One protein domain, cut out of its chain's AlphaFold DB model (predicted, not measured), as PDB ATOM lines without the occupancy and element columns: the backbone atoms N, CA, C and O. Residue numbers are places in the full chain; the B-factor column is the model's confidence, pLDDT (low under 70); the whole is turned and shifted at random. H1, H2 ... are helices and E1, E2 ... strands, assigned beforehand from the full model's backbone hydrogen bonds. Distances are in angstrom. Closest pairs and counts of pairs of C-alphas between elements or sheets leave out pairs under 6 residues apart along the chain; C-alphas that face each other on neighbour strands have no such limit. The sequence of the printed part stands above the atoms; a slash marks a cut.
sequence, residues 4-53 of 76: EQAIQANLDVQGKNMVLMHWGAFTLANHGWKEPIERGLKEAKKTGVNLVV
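AT A GLANCE: This is residues 4 to 53 of the 76 residues of an uncharacterized protein of bioreactor metagenome (UniProt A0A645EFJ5). Look first for a tiny sheet of two parallel strands, E1 and E2, with two helices packed on one side of it, H1 nearer E1 and H2 nearer E2, H1 and H2 also touching each other. From one end of this small body a long loop reaches out and folds back to H2; its residues 26 to 32 stick out. The printed part has 50 residues, with two named helices and two named strands in the order H1, E1, H2, E2, and the class is mixed, helices and strands. The whole is compact, with a radius of gyration of the C-alphas of 10.9 A, yet elongated, spanning 30 by 17 by 17 A.

HOW THE PARTS SIT: Begin at the sheet, where E1, residues 17 to 19, and E2, residues 50 to 52, are parallel neighbours at 36 degrees. C-alphas 18 and 51 face each other at 4.9 A; N 18 and O 50, 2.9 A, and N 52 and O 18, 2.8 A, are within hydrogen-bond range. With H2, residues 35 to 47, they make a strand-helix-strand unit, two parallel neighbour strands with a helix between them in the chain, its crossover right-handed. The closest C-alphas of H2 and E2 are those of Ala 44 and Leu 51, 6.3 A apart. For H1, residues 4 to 12, and E1 they are those of Asn 10 and Met 18, 6.7 A apart; H1 and E2 are apart. H1 and H2 touch, closest at the C-alphas of Glu 4 and Glu 43, 5.9 A, and run the same way at a steep tilt of 40 degrees. In H1 and H2 every O i to N i+4 pair is within hydrogen-bond range.

IN THESE COORDINATES: Find C-alpha 17 at (268.113, 279.897, 68.725), where E1 begins; it is 6.9 A long, and E2 6.4 A. H2 runs 18.3 A from C-alpha 35 at (278.013, 290.489, 83.761). H1 runs 12.5 A from C-alpha 4 at (279.775, 289.111, 72.282).

THE WHOLE: The two C-alphas farthest apart are those of Gln 14 and Asn 30, 29.9 A. The link E1 to H2, 15 residues, is long, and its residues 26 to 32 stand free; H1 to E1 and H2 to E2 are tight links. The printed part has no cut, and no printed residue is under 70 in pLDDT.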
ATOM      1  N   GLU A   4     279.948 288.558  73.630       98.12
ATOM      2  CA  GLU A   4     279.775 289.111  72.282       98.12
ATOM      3  C   GLU A   4     280.339 288.179  71.197       98.12
ATOM      4  O   GLU A   4     279.752 288.020  70.130       98.12
ATOM      5  N   GLN A   5     281.451 287.499  71.489       98.19
ATOM      6  CA  GLN A   5     282.031 286.505  70.585       98.19
ATOM      7  C   GLN A   5     281.155 285.248  70.490       98.19
ATOM      8  O   GLN A   5     281.096 284.632  69.432       98.19
ATOM      9  N   ALA A   6     280.458 284.874  71.569       97.69
ATOM     10  CA  ALA A   6     279.526 283.747  71.552       97.69
ATOM     11  C   ALA A   6     278.276 284.061  70.718       97.69
ATOM     12  O   ALA A   6     277.823 283.203  69.963       97.69
ATOM     13  N   ILE A   7     277.770 285.299  70.793       97.75
ATOM     14  CA  ILE A   7     276.708 285.779  69.898       97.75
ATOM     15  C   ILE A   7     277.171 285.726  68.437       97.75
ATOM     16  O   ILE A   7     276.453 285.197  67.588       97.75
ATOM     17  N   GLN A   8     278.386 286.206  68.142       98.31
ATOM     18  CA  GLN A   8     278.946 286.133  66.789       98.31
ATOM     19  C   GLN A   8     279.053 284.685  66.292       98.31
ATOM     20  O   GLN A   8     278.638 284.391  65.177       98.31
ATOM     21  N   ALA A   9     279.519 283.762  67.136       98.31
ATOM     22  CA  ALA A   9     279.608 282.352  66.775       98.31
ATOM     23  C   ALA A   9     278.238 281.749  66.410       98.31
ATOM     24  O   ALA A   9     278.164 280.940  65.488       98.31
ATOM     25  N   ASN A  10     277.146 282.157  67.076       97.56
ATOM     26  CA  ASN A  10     275.793 281.732  66.698       97.56
ATOM     27  C   ASN A  10     275.397 282.229  65.296       97.56
ATOM     28  O   ASN A  10     274.786 281.480  64.533       97.56
ATOM     29  N   LEU A  11     275.753 283.470  64.943       98.25
ATOM     30  CA  LEU A  11     275.522 284.013  63.598       98.25
ATOM     31  C   LEU A  11     276.330 283.253  62.540       98.25
ATOM     32  O   LEU A  11     275.780 282.890  61.501       98.25
ATOM     33  N   ASP A  12     277.603 282.974  62.825       98.62
ATOM     34  CA  ASP A  12     278.518 282.299  61.898       98.62
ATOM     35  C   ASP A  12     278.022 280.894  61.519       98.62
ATOM     36  O   ASP A  12     278.178 280.463  60.376       98.62
ATOM     37  N   VAL A  13     277.375 280.192  62.457       97.88
ATOM     38  CA  VAL A  13     276.782 278.863  62.222       97.88
ATOM     39  C   VAL A  13     275.316 278.910  61.780       97.88
ATOM     40  O   VAL A  13     274.673 277.865  61.698       97.88
ATOM     41  N   GLN A  14     274.774 280.100  61.499       96.88
ATOM     42  CA  GLN A  14     273.376 280.311  61.101       96.88
ATOM     43  C   GLN A  14     272.367 279.725  62.112       96.88
ATOM     44  O   GLN A  14     271.328 279.169  61.744       96.88
ATOM     45  N   GLY A  15     272.684 279.832  63.406       93.81
ATOM     46  CA  GLY A  15     271.855 279.319  64.489       93.81
ATOM     47  C   GLY A  15     270.550 280.103  64.638       93.81
ATOM     48  O   GLY A  15     270.558 281.330  64.725       93.81
ATOM     49  N   LYS A  16     269.419 279.388  64.700       91.81
ATOM     50  CA  LYS A  16     268.086 279.991  64.889       91.81
ATOM     51  C   LYS A  16     267.842 280.460  66.325       91.81
ATOM     52  O   LYS A  16     267.282 281.527  66.532       91.81
ATOM     53  N   ASN A  17     268.262 279.649  67.294       90.94
ATOM     54  CA  ASN A  17     268.113 279.897  68.725       90.94
ATOM     55  C   ASN A  17     269.463 279.653  69.396       90.94
ATOM     56  O   ASN A  17     270.146 278.684  69.059       90.94
ATOM     57  N   MET A  18     269.810 280.487  70.370       92.94
ATOM     58  CA  MET A  18     271.027 280.352  71.159       92.94
ATOM     59  C   MET A  18     270.675 280.148  72.629       92.94
ATOM     60  O   MET A  18     269.810 280.838  73.149       92.94
ATOM     61  N   VAL A  19     271.385 279.253  73.315       91.50
ATOM     62  CA  VAL A  19     271.359 279.151  74.782       91.50
ATOM     63  C   VAL A  19     272.726 279.567  75.310       91.50
ATOM     64  O   VAL A  19     273.748 279.065  74.835       91.50
ATOM     65  N   LEU A  20     272.765 280.479  76.286       88.38
ATOM     66  CA  LEU A  20     274.023 280.844  76.936       88.38
ATOM     67  C   LEU A  20     274.432 279.743  77.921       88.38
ATOM     68  O   LEU A  20     273.700 279.430  78.854       88.38
ATOM     69  N   MET A  21     275.622 279.184  77.724       89.31
ATOM     70  CA  MET A  21     276.182 278.125  78.566       89.31
ATOM     71  C   MET A  21     277.458 278.602  79.271       89.31
ATOM     72  O   MET A  21     277.978 279.676  78.976       89.31
ATOM     73  N   HIS A  22     277.980 277.782  80.191       91.44
ATOM     74  CA  HIS A  22     279.200 278.052  80.977       91.44
ATOM     75  C   HIS A  22     279.125 279.245  81.946       91.44
ATOM     76  O   HIS A  22     280.140 279.658  82.503       91.44
ATOM     77  N   TRP A  23     277.922 279.744  82.213       93.06
ATOM     78  CA  TRP A  23     277.622 280.749  83.227       93.06
ATOM     79  C   TRP A  23     276.480 280.249  84.135       93.06
ATOM     80  O   TRP A  23     275.760 279.323  83.768       93.06
ATOM     81  N   GLY A  24     276.328 280.832  85.328       88.75
ATOM     82  CA  GLY A  24     275.164 280.598  86.194       88.75
ATOM     83  C   GLY A  24     275.282 279.440  87.193       88.75
ATOM     84  O   GLY A  24     274.307 279.143  87.874       88.75
ATOM     85  N   ALA A  25     276.450 278.792  87.312       90.19
ATOM     86  CA  ALA A  25     276.657 277.678  88.253       90.19
ATOM     87  C   ALA A  25     277.987 277.742  89.023       90.19
ATOM     88  O   ALA A  25     277.991 277.663  90.249       90.19
ATOM     89  N   PHE A  26     279.116 277.901  88.325       91.31
ATOM     90  CA  PHE A  26     280.454 277.871  88.928       91.31
ATOM     91  C   PHE A  26     281.260 279.121  88.574       91.31
ATOM     92  O   PHE A  26     281.203 279.607  87.445       91.31
ATOM     93  N   THR A  27     282.075 279.597  89.516       91.44
ATOM     94  CA  THR A  27     283.050 280.667  89.272       91.44
ATOM     95  C   THR A  27     284.331 280.069  88.697       91.44
ATOM     96  O   THR A  27     285.181 279.575  89.433       91.44
ATOM     97  N   LEU A  28     284.461 280.097  87.369       93.69
ATOM     98  CA  LEU A  28     285.635 279.581  86.645       93.69
ATOM     99  C   LEU A  28     286.465 280.686  85.970       93.69
ATOM    100  O   LEU A  28     287.457 280.399  85.302       93.69
ATOM    101  N   ALA A  29     286.059 281.945  86.127       93.19
ATOM    102  CA  ALA A  29     286.738 283.121  85.597       93.19
ATOM    103  C   ALA A  29     286.411 284.360  86.448       93.19
ATOM    104  O   ALA A  29     285.486 284.344  87.260       93.19
ATOM    105  N   ASN A  30     287.181 285.434  86.257       94.25
ATOM    106  CA  ASN A  30     286.984 286.701  86.956       94.25
ATOM    107  C   ASN A  30     285.991 287.595  86.195       94.25
ATOM    108  O   ASN A  30     286.377 288.277  85.249       94.25
ATOM    109  N   HIS A  31     284.722 287.563  86.596       93.81
ATOM    110  CA  HIS A  31     283.654 288.436  86.104       93.81
ATOM    111  C   HIS A  31     282.561 288.561  87.175       93.81
ATOM    112  O   HIS A  31     282.461 287.724  88.076       93.81
ATOM    113  N   GLY A  32     281.714 289.586  87.072       94.75
ATOM    114  CA  GLY A  32     280.542 289.709  87.945       94.75
ATOM    115  C   GLY A  32     279.519 288.594  87.700       94.75
ATOM    116  O   GLY A  32     279.462 288.031  86.607       94.75
ATOM    117  N   TRP A  33     278.668 288.285  88.687       93.44
ATOM    118  CA  TRP A  33     277.599 287.286  88.524       93.44
ATOM    119  C   TRP A  33     276.675 287.612  87.343       93.44
ATOM    120  O   TRP A  33     276.425 286.744  86.520       93.44
ATOM    121  N   LYS A  34     276.222 288.862  87.207       94.69
ATOM    122  CA  LYS A  34     275.279 289.286  86.152       94.69
ATOM    123  C   LYS A  34     275.967 289.653  84.832       94.69
ATOM    124  O   LYS A  34     275.334 289.685  83.782       94.69
ATOM    125  N   GLU A  35     277.278 289.881  84.871       95.50
ATOM    126  CA  GLU A  35     278.013 290.489  83.761       95.50
ATOM    127  C   GLU A  35     277.926 289.680  82.446       95.50
ATOM    128  O   GLU A  35     277.629 290.287  81.413       95.50
ATOM    129  N   PRO A  36     278.120 288.341  82.416       95.31
ATOM    130  CA  PRO A  36     278.084 287.602  81.153       95.31
ATOM    131  C   PRO A  36     276.713 287.627  80.483       95.31
ATOM    132  O   PRO A  36     276.630 287.776  79.262       95.31
ATOM    133  N   ILE A  37     275.645 287.501  81.274       95.00
ATOM    134  CA  ILE A  37     274.285 287.444  80.745       95.00
ATOM    135  C   ILE A  37     273.794 288.822  80.298       95.00
ATOM    136  O   ILE A  37     273.220 288.932  79.219       95.00
ATOM    137  N   GLU A  38     274.101 289.890  81.038       95.31
ATOM    138  CA  GLU A  38     273.760 291.263  80.638       95.31
ATOM    139  C   GLU A  38     274.446 291.657  79.325       95.31
ATOM    140  O   GLU A  38     273.818 292.217  78.421       95.31
ATOM    141  N   ARG A  39     275.733 291.318  79.184       96.81
ATOM    142  CA  ARG A  39     276.492 291.549  77.948       96.81
ATOM    143  C   ARG A  39     275.956 290.713  76.787       96.81
ATOM    144  O   ARG A  39     275.779 291.243  75.692       96.81
ATOM    145  N   GLY A  40     275.649 289.439  77.038       96.06
ATOM    146  CA  GLY A  40     275.046 288.538  76.057       96.06
ATOM    147  C   GLY A  40     273.694 289.045  75.553       96.06
ATOM    148  O   GLY A  40     273.505 289.162  74.347       96.06
ATOM    149  N   LEU A  41     272.786 289.428  76.456       95.12
ATOM    150  CA  LEU A  41     271.469 289.982  76.117       95.12
ATOM    151  C   LEU A  41     271.576 291.282  75.317       95.12
ATOM    152  O   LEU A  41     270.843 291.482  74.347       95.12
ATOM    153  N   LYS A  42     272.511 292.162  75.692       96.75
ATOM    154  CA  LYS A  42     272.758 293.411  74.967       96.75
ATOM    155  C   LYS A  42     273.206 293.155  73.527       96.75
ATOM    156  O   LYS A  42     272.671 293.784  72.612       96.75
ATOM    157  N   GLU A  43     274.164 292.256  73.315       97.69
ATOM    158  CA  GLU A  43     274.655 291.957  71.964       97.69
ATOM    159  C   GLU A  43     273.640 291.136  71.154       97.69
ATOM    160  O   GLU A  43     273.454 291.404  69.968       97.69
ATOM    161  N   ALA A  44     272.903 290.216  71.783       96.12
ATOM    162  CA  ALA A  44     271.810 289.478  71.149       96.12
ATOM    163  C   ALA A  44     270.722 290.426  70.616       96.12
ATOM    164  O   ALA A  44     270.359 290.357  69.444       96.12
ATOM    165  N   LYS A  45     270.291 291.401  71.431       95.62
ATOM    166  CA  LYS A  45     269.337 292.444  71.016       95.62
ATOM    167  C   LYS A  45     269.848 293.271  69.834       95.62
ATOM    168  O   LYS A  45     269.079 293.607  68.940       95.62
ATOM    169  N   LYS A  46     271.136 293.619  69.830       98.00
ATOM    170  CA  LYS A  46     271.766 294.405  68.757       98.00
ATOM    171  C   LYS A  46     271.869 293.628  67.440       98.00
ATOM    172  O   LYS A  46     271.762 294.231  66.377       98.00
ATOM    173  N   THR A  47     272.096 292.320  67.510       97.38
ATOM    174  CA  THR A  47     272.335 291.450  66.346       97.38
ATOM    175  C   THR A  47     271.092 290.701  65.865       97.38
ATOM    176  O   THR A  47     271.132 290.082  64.806       97.38
ATOM    177  N   GLY A  48     269.988 290.759  66.615       95.19
ATOM    178  CA  GLY A  48     268.763 290.017  66.310       95.19
ATOM    179  C   GLY A  48     268.860 288.518  66.609       95.19
ATOM    180  O   GLY A  48     268.048 287.748  66.102       95.19
ATOM    181  N   VAL A  49     269.840 288.086  67.410       95.00
ATOM    182  CA  VAL A  49     269.946 286.691  67.858       95.00
ATOM    183  C   VAL A  49     268.892 286.413  68.923       95.00
ATOM    184  O   VAL A  49     268.808 287.120  69.927       95.00
ATOM    185  N   ASN A  50     268.123 285.341  68.732       93.19
ATOM    186  CA  ASN A  50     267.194 284.853  69.740       93.19
ATOM    187  C   ASN A  50     267.949 284.107  70.852       93.19
ATOM    188  O   ASN A  50     268.303 282.933  70.700       93.19
ATOM    189  N   LEU A  51     268.229 284.809  71.951       93.19
ATOM    190  CA  LEU A  51     268.921 284.261  73.114       93.19
ATOM    191  C   LEU A  51     267.909 283.742  74.143       93.19
ATOM    192  O   LEU A  51     267.192 284.511  74.779       93.19
ATOM    193  N   VAL A  52     267.891 282.428  74.332       91.50
ATOM    194  CA  VAL A  52     267.060 281.719  75.304       91.50
ATOM    195  C   VAL A  52     267.853 281.537  76.597       91.50
ATOM    196  O   VAL A  52     268.983 281.042  76.585       91.50
ATOM    197  N   VAL A  53     267.254 281.926  77.726       91.31
ATOM    198  CA  VAL A  53     267.914 281.906  79.040       91.31
ATOM    199  C   VAL A  53     267.066 281.126  80.054       91.31
ATOM    200  O   VAL A  53     266.384 281.726  80.888       91.31
TER     201      VAL A  53